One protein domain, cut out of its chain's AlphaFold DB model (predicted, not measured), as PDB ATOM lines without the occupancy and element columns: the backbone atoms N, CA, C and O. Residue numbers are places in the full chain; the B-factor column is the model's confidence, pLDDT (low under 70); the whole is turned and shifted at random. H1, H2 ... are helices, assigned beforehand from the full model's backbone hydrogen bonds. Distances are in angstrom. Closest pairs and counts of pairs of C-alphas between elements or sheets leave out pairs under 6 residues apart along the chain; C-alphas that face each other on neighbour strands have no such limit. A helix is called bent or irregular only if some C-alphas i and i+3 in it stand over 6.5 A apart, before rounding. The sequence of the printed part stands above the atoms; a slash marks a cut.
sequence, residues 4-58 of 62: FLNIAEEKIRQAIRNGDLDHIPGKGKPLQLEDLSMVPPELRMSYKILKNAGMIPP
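What this domain is: This is residues 4 to 58 of the 62 residues of the protein "DUF1992 domain-containing protein" of Bacillus wiedmannii (UniProt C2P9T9). Two separate helices, H1 and H2, stand at the two ends of a long, open, curved link, residues 19 to 40, and do not pack on each other. The whole is an open arc without a common core, and a short tail, residues 53 to 58, follows H2. The printed part has 55 residues with two named helices, H1 then H2, and no named strand. The class is all helix, though under half of the residues, 27 of 55, are in named elements. The whole is extended, with a radius of gyration of the C-alphas of 16.5 A and spans of 42 by 30 by 19 A.

How they stand to each other: H1, residues 4 to 18, stands free over residues 4 to 11 and 13 to 18. The link from H1 to H2, residues 41 to 52, is long, with 22 residues, and its residues 22 to 33 stand free. H1 and H2 are apart, with no C-alpha of the one within 8 A of the other. Residues 49 to 54, of which 49 to 52 belong to H2, stand free as well. In H1 every O i to N i+4 pair is within hydrogen-bond range; in H2 6 of 8 are.

Where its parts are: H1 runs from Phe 4, C-alpha at (-1.521, 56.160, 25.652), to Asn 18, C-alpha at (19.280, 55.856, 21.453), a length of 21.2 A. H2 runs from Pro 41 to Asn 52, 17.6 A long, and its last C-alpha is at (1.227, 33.346, 20.908). H2 is irregular: C-alphas 42 and 45 are 7.3 A apart.

The domain as a whole: The two C-alphas farthest apart are those of Arg 17 and Pro 58, at 43.8 A. The printed part has no cut. The C-alphas of residues 19 to 40 lie 10 to 21 A from the mean of the C-alphas. The mean pLDDT of the printed part is 90.1, and residues 56 to 58 of the model are under 70.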
ATOM      1  N   PHE A   4      -2.411  57.317  25.600       95.00
ATOM      2  CA  PHE A   4      -1.521  56.160  25.652       95.00
ATOM      3  C   PHE A   4      -0.763  55.945  24.341       95.00
ATOM      4  O   PHE A   4       0.417  55.592  24.378       95.00
ATOM      5  N   LEU A   5      -1.391  56.221  23.192       95.44
ATOM      6  CA  LEU A   5      -0.727  56.117  21.889       95.44
ATOM      7  C   LEU A   5       0.409  57.133  21.766       95.44
ATOM      8  O   LEU A   5       1.498  56.775  21.328       95.44
ATOM      9  N   ASN A   6       0.189  58.373  22.210       96.00
ATOM     10  CA  ASN A   6       1.217  59.414  22.156       96.00
ATOM     11  C   ASN A   6       2.424  59.076  23.046       96.00
ATOM     12  O   ASN A   6       3.568  59.282  22.647       96.00
ATOM     13  N   ILE A   7       2.179  58.525  24.239       97.12
ATOM     14  CA  ILE A   7       3.249  58.098  25.149       97.12
ATOM     15  C   ILE A   7       4.031  56.921  24.553       97.12
ATOM     16  O   ILE A   7       5.261  56.905  24.622       97.12
ATOM     17  N   ALA A   8       3.336  55.935  23.976       97.00
ATOM     18  CA  ALA A   8       3.975  54.791  23.332       97.00
ATOM     19  C   ALA A   8       4.848  55.230  22.146       97.00
ATOM     20  O   ALA A   8       6.008  54.830  22.061       97.00
ATOM     21  N   GLU A   9       4.321  56.104  21.287       96.81
ATOM     22  CA  GLU A   9       5.029  56.642  20.125       96.81
ATOM     23  C   GLU A   9       6.315  57.377  20.530       96.81
ATOM     24  O   GLU A   9       7.380  57.112  19.969       96.81
ATOM     25  N   GLU A  10       6.258  58.258  21.538       97.31
ATOM     26  CA  GLU A  10       7.451  58.991  21.979       97.31
ATOM     27  C   GLU A  10       8.520  58.046  22.547       97.31
ATOM     28  O   GLU A  10       9.702  58.190  22.232       97.31
ATOM     29  N   LYS A  11       8.120  57.021  23.313       97.06
ATOM     30  CA  LYS A  11       9.056  56.006  23.824       97.06
ATOM     31  C   LYS A  11       9.721  55.211  22.703       97.06
ATOM     32  O   LYS A  11      10.928  54.986  22.757       97.06
ATOM     33  N   ILE A  12       8.960  54.811  21.685       96.12
ATOM     34  CA  ILE A  12       9.495  54.097  20.516       96.12
ATOM     35  C   ILE A  12      10.510  54.979  19.783       96.12
ATOM     36  O   ILE A  12      11.618  54.532  19.481       96.12
ATOM     37  N   ARG A  13      10.180  56.255  19.553       97.50
ATOM     38  CA  ARG A  13      11.094  57.217  18.917       97.50
ATOM     39  C   ARG A  13      12.361  57.433  19.733       97.50
ATOM     40  O   ARG A  13      13.442  57.503  19.155       97.50
ATOM     41  N   GLN A  14      12.248  57.526  21.055       98.00
ATOM     42  CA  GLN A  14      13.401  57.641  21.942       98.00
ATOM     43  C   GLN A  14      14.308  56.407  21.850       98.00
ATOM     44  O   GLN A  14      15.510  56.571  21.662       98.00
ATOM     45  N   ALA A  15      13.743  55.198  21.886       96.31
ATOM     46  CA  ALA A  15      14.496  53.951  21.746       96.31
ATOM     47  C   ALA A  15      15.233  53.856  20.397       96.31
ATOM     48  O   ALA A  15      16.385  53.429  20.343       96.31
ATOM     49  N   ILE A  16      14.603  54.314  19.306       95.25
ATOM     50  CA  ILE A  16      15.258  54.413  17.993       95.25
ATOM     51  C   ILE A  16      16.435  55.396  18.044       95.25
ATOM     52  O   ILE A  16      17.525  55.052  17.595       95.25
ATOM     53  N   ARG A  17      16.245  56.605  18.596       97.19
ATOM     54  CA  ARG A  17      17.311  57.626  18.685       97.19
ATOM     55  C   ARG A  17      18.506  57.163  19.518       97.19
ATOM     56  O   ARG A  17      19.634  57.514  19.195       97.19
ATOM     57  N   ASN A  18      18.251  56.392  20.569       96.88
ATOM     58  CA  ASN A  18      19.280  55.856  21.453       96.88
ATOM     59  C   ASN A  18      20.028  54.650  20.859       96.88
ATOM     60  O   ASN A  18      21.040  54.237  21.418       96.88
ATOM     61  N   GLY A  19      19.531  54.064  19.764       95.19
ATOM     62  CA  GLY A  19      20.057  52.808  19.227       95.19
ATOM     63  C   GLY A  19      19.668  51.574  20.052       95.19
ATOM     64  O   GLY A  19      20.224  50.497  19.847       95.19
ATOM     65  N   ASP A  20      18.682  51.678  20.952       94.69
ATOM     66  CA  ASP A  20      18.225  50.561  21.799       94.69
ATOM     67  C   ASP A  20      17.679  49.394  20.953       94.69
ATOM     68  O   ASP A  20      17.709  48.231  21.358       94.69
ATOM     69  N   LEU A  21      17.210  49.694  19.737       92.69
ATOM     70  CA  LEU A  21      16.713  48.708  18.778       92.69
ATOM     71  C   LEU A  21      17.807  48.156  17.848       92.69
ATOM     72  O   LEU A  21      17.510  47.346  16.966       92.69
ATOM     73  N   ASP A  22      19.071  48.565  18.013       92.94
ATOM     74  CA  ASP A  22      20.119  48.232  17.049       92.94
ATOM     75  C   ASP A  22      20.673  46.820  17.149       92.94
ATOM     76  O   ASP A  22      21.178  46.301  16.153       92.94
ATOM     77  N   HIS A  23      20.529  46.189  18.309       90.19
ATOM     78  CA  HIS A  23      21.072  44.862  18.597       90.19
ATOM     79  C   HIS A  23      19.977  43.875  19.015       90.19
ATOM     80  O   HIS A  23      20.238  42.910  19.734       90.19
ATOM     81  N   ILE A  24      18.737  44.104  18.566       92.25
ATOM     82  CA  ILE A  24      17.629  43.199  18.873       92.25
ATOM     83  C   ILE A  24      17.832  41.831  18.203       92.25
ATOM     84  O   ILE A  24      18.301  41.755  17.057       92.25
ATOM     85  N   PRO A  25      17.447  40.736  18.880       90.19
ATOM     86  CA  PRO A  25      17.447  39.413  18.278       90.19
ATOM     87  C   PRO A  25      16.674  39.413  16.955       90.19
ATOM     88  O   PRO A  25      15.540  39.874  16.880       90.19
ATOM     89  N   GLY A  26      17.305  38.909  15.895       88.38
ATOM     90  CA  GLY A  26      16.682  38.827  14.572       88.38
ATOM     91  C   GLY A  26      16.836  40.069  13.687       88.38
ATOM     92  O   GLY A  26      16.458  39.994  12.520       88.38
ATOM     93  N   LYS A  27      17.434  41.177  14.162       91.19
ATOM     94  CA  LYS A  27      17.671  42.359  13.310       91.19
ATOM     95  C   LYS A  27      18.480  41.981  12.064       91.19
ATOM     96  O   LYS A  27      19.544  41.373  12.165       91.19
ATOM     97  N   GLY A  28      17.958  42.335  10.888       89.94
ATOM     98  CA  GLY A  28      18.592  42.071   9.590       89.94
ATOM     99  C   GLY A  28      18.601  40.601   9.155       89.94
ATOM    100  O   GLY A  28      19.113  40.300   8.080       89.94
ATOM    101  N   LYS A  29      18.042  39.682   9.954       92.06
ATOM    102  CA  LYS A  29      17.916  38.270   9.586       92.06
ATOM    103  C   LYS A  29      16.606  38.039   8.821       92.06
ATOM    104  O   LYS A  29      15.630  38.749   9.070       92.06
ATOM    105  N   PRO A  30      16.551  37.045   7.916       93.06
ATOM    106  CA  PRO A  30      15.295  36.619   7.311       93.06
ATOM    107  C   PRO A  30      14.271  36.248   8.383       93.06
ATOM    108  O   PRO A  30      14.621  35.668   9.414       93.06
ATOM    109  N   LEU A  31      13.005  36.565   8.127       88.94
ATOM    110  CA  LEU A  31      11.925  36.168   9.016       88.94
ATOM    111  C   LEU A  31      11.796  34.640   9.011       88.94
ATOM    112  O   LEU A  31      11.686  34.028   7.949       88.94
ATOM    113  N   GLN A  32      11.769  34.030  10.195       86.81
ATOM    114  CA  GLN A  32      11.432  32.619  10.325       86.81
ATOM    115  C   GLN A  32       9.917  32.470  10.194       86.81
ATOM    116  O   GLN A  32       9.158  32.866  11.081       86.81
ATOM    117  N   LEU A  33       9.476  31.952   9.052       86.62
ATOM    118  CA  LEU A  33       8.069  31.662   8.825       86.62
ATOM    119  C   LEU A  33       7.711  30.340   9.492       86.62
ATOM    120  O   LEU A  33       8.428  29.348   9.377       86.62
ATOM    121  N   GLU A  34       6.591  30.356  10.194       85.88
ATOM    122  CA  GLU A  34       5.991  29.157  10.752       85.88
ATOM    123  C   GLU A  34       5.390  28.304   9.639       85.88
ATOM    124  O   GLU A  34       4.768  28.834   8.712       85.88
ATOM    125  N   ASP A  35       5.544  26.986   9.749       88.25
ATOM    126  CA  ASP A  35       4.851  26.071   8.855       88.25
ATOM    127  C   ASP A  35       3.371  25.987   9.248       88.25
ATOM    128  O   ASP A  35       2.993  25.355  10.232       88.25
ATOM    129  N   LEU A  36       2.533  26.667   8.465       89.19
ATOM    130  CA  LEU A  36       1.076  26.669   8.598       89.19
ATOM    131  C   LEU A  36       0.406  25.878   7.468       89.19
ATOM    132  O   LEU A  36      -0.771  26.100   7.176       89.19
ATOM    133  N   SER A  37       1.139  24.979   6.805       89.75
ATOM    134  CA  SER A  37       0.625  24.194   5.674       89.75
ATOM    135  C   SER A  37      -0.561  23.312   6.071       89.75
ATOM    136  O   SER A  37      -1.458  23.096   5.262       89.75
ATOM    137  N   MET A  38      -0.599  22.870   7.332       88.31
ATOM    138  CA  MET A  38      -1.686  22.063   7.903       88.31
ATOM    139  C   MET A  38      -2.869  22.897   8.416       88.31
ATOM    140  O   MET A  38      -3.868  22.336   8.857       88.31
ATOM    141  N   VAL A  39      -2.775  24.231   8.374       88.44
ATOM    142  CA  VAL A  39      -3.831  25.137   8.841       88.44
ATOM    143  C   VAL A  39      -4.520  25.779   7.631       88.44
ATOM    144  O   VAL A  39      -3.841  26.444   6.827       88.44
ATOM    145  N   PRO A  40      -5.855  25.636   7.496       93.06
ATOM    146  CA  PRO A  40      -6.626  26.322   6.463       93.06
ATOM    147  C   PRO A  40      -6.318  27.828   6.444       93.06
ATOM    148  O   PRO A  40      -6.218  28.424   7.523       93.06
ATOM    149  N   PRO A  41      -6.125  28.460   5.267       92.69
ATOM    150  CA  PRO A  41      -5.704  29.861   5.157       92.69
ATOM    151  C   PRO A  41      -6.498  30.837   6.032       92.69
ATOM    152  O   PRO A  41      -5.912  31.705   6.679       92.69
ATOM    153  N   GLU A  42      -7.811  30.652   6.098       93.31
ATOM    154  CA  GLU A  42      -8.763  31.440   6.871       93.31
ATOM    155  C   GLU A  42      -8.591  31.304   8.395       93.31
ATOM    156  O   GLU A  42      -8.948  32.219   9.135       93.31
ATOM    157  N   LEU A  43      -7.991  30.209   8.876       90.75
ATOM    158  CA  LEU A  43      -7.768  29.945  10.303       90.75
ATOM    159  C   LEU A  43      -6.367  30.337  10.789       90.75
ATOM    160  O   LEU A  43      -6.142  30.428  11.997       90.75
ATOM    161  N   ARG A  44      -5.420  30.608   9.882       91.00
ATOM    162  CA  ARG A  44      -4.001  30.844  10.221       91.00
ATOM    163  C   ARG A  44      -3.784  31.988  11.205       91.00
ATOM    164  O   ARG A  44      -2.953  31.870  12.101       91.00
ATOM    165  N   MET A  45      -4.522  33.086  11.047       90.50
ATOM    166  CA  MET A  45      -4.381  34.255  11.920       90.50
ATOM    167  C   MET A  45      -4.869  33.948  13.338       90.50
ATOM    168  O   MET A  45      -4.144  34.183  14.302       90.50
ATOM    169  N   SER A  46      -6.065  33.368  13.458       88.88
ATOM    170  CA  SER A  46      -6.646  32.963  14.741       88.88
ATOM    171  C   SER A  46      -5.756  31.946  15.451       88.88
ATOM    172  O   SER A  46      -5.458  32.106  16.632       88.88
ATOM    173  N   TYR A  47      -5.252  30.957  14.709       87.38
ATOM    174  CA  TYR A  47      -4.308  29.967  15.217       87.38
ATOM    175  C   TYR A  47      -3.023  30.618  15.757       87.38
ATOM    176  O   TYR A  47      -2.599  30.323  16.873       87.38
ATOM    177  N   LYS A  48      -2.433  31.564  15.017       87.44
ATOM    178  CA  LYS A  48      -1.222  32.278  15.446       87.44
ATOM    179  C   LYS A  48      -1.446  33.121  16.703       87.44
ATOM    180  O   LYS A  48      -0.583  33.152  17.578       87.44
ATOM    181  N   ILE A  49      -2.593  33.795  16.810       89.19
ATOM    182  CA  ILE A  49      -2.964  34.573  18.003       89.19
ATOM    183  C   ILE A  49      -3.060  33.652  19.225       89.19
ATOM    184  O   ILE A  49      -2.469  33.953  20.261       89.19
ATOM    185  N   LEU A  50      -3.754  32.520  19.086       87.19
ATOM    186  CA  LEU A  50      -3.936  31.529  20.147       87.19
ATOM    187  C   LEU A  50      -2.605  30.923  20.607       87.19
ATOM    188  O   LEU A  50      -2.302  30.932  21.801       87.19
ATOM    189  N   LYS A  51      -1.758  30.504  19.660       84.50
ATOM    190  CA  LYS A  51      -0.413  29.995  19.950       84.50
ATOM    191  C   LYS A  51       0.444  31.018  20.702       84.50
ATOM    192  O   LYS A  51       1.052  30.677  21.712       84.50
ATOM    193  N   ASN A  52       0.461  32.277  20.255       86.75
ATOM    194  CA  ASN A  52       1.227  33.346  20.908       86.75
ATOM    195  C   ASN A  52       0.722  33.672  22.321       86.75
ATOM    196  O   ASN A  52       1.502  34.120  23.158       86.75
ATOM    197  N   ALA A  53      -0.568  33.456  22.589       88.19
ATOM    198  CA  ALA A  53      -1.165  33.615  23.911       88.19
ATOM    199  C   ALA A  53      -0.904  32.415  24.846       88.19
ATOM    200  O   ALA A  53      -1.362  32.433  25.986       88.19
ATOM    201  N   GLY A  54      -0.207  31.370  24.377       84.12
ATOM    202  CA  GLY A  54      -0.033  30.112  25.111       84.12
ATOM    203  C   GLY A  54      -1.307  29.267  25.194       84.12
ATOM    204  O   GLY A  54      -1.349  28.295  25.937       84.12
ATOM    205  N   MET A  55      -2.342  29.628  24.433       79.25
ATOM    206  CA  MET A  55      -3.643  28.964  24.397       79.25
ATOM    207  C   MET A  55      -3.697  28.070  23.161       79.25
ATOM    208  O   MET A  55      -4.404  28.361  22.198       79.25
ATOM    209  N   ILE A  56      -2.867  27.033  23.134       68.94
ATOM    210  CA  ILE A  56      -2.766  26.149  21.975       68.94
ATOM    211  C   ILE A  56      -3.990  25.214  21.962       68.94
ATOM    212  O   ILE A  56      -4.401  24.754  23.028       68.94
ATOM    213  N   PRO A  57      -4.609  24.941  20.799       66.38
ATOM    214  CA  PRO A  57      -5.638  23.914  20.712       66.38
ATOM    215  C   PRO A  57      -5.114  22.554  21.225       66.38
ATOM    216  O   PRO A  57      -3.942  22.246  20.972       66.38
ATOM    217  N   PRO A  58      -5.944  21.737  21.906       64.00
ATOM    218  CA  PRO A  58      -5.536  20.444  22.472       64.00
ATOM    219  C   PRO A  58      -4.851  19.511  21.466       64.00
ATOM    220  O   PRO A  58      -3.996  18.708  21.824       64.00
TER     221      PRO A  58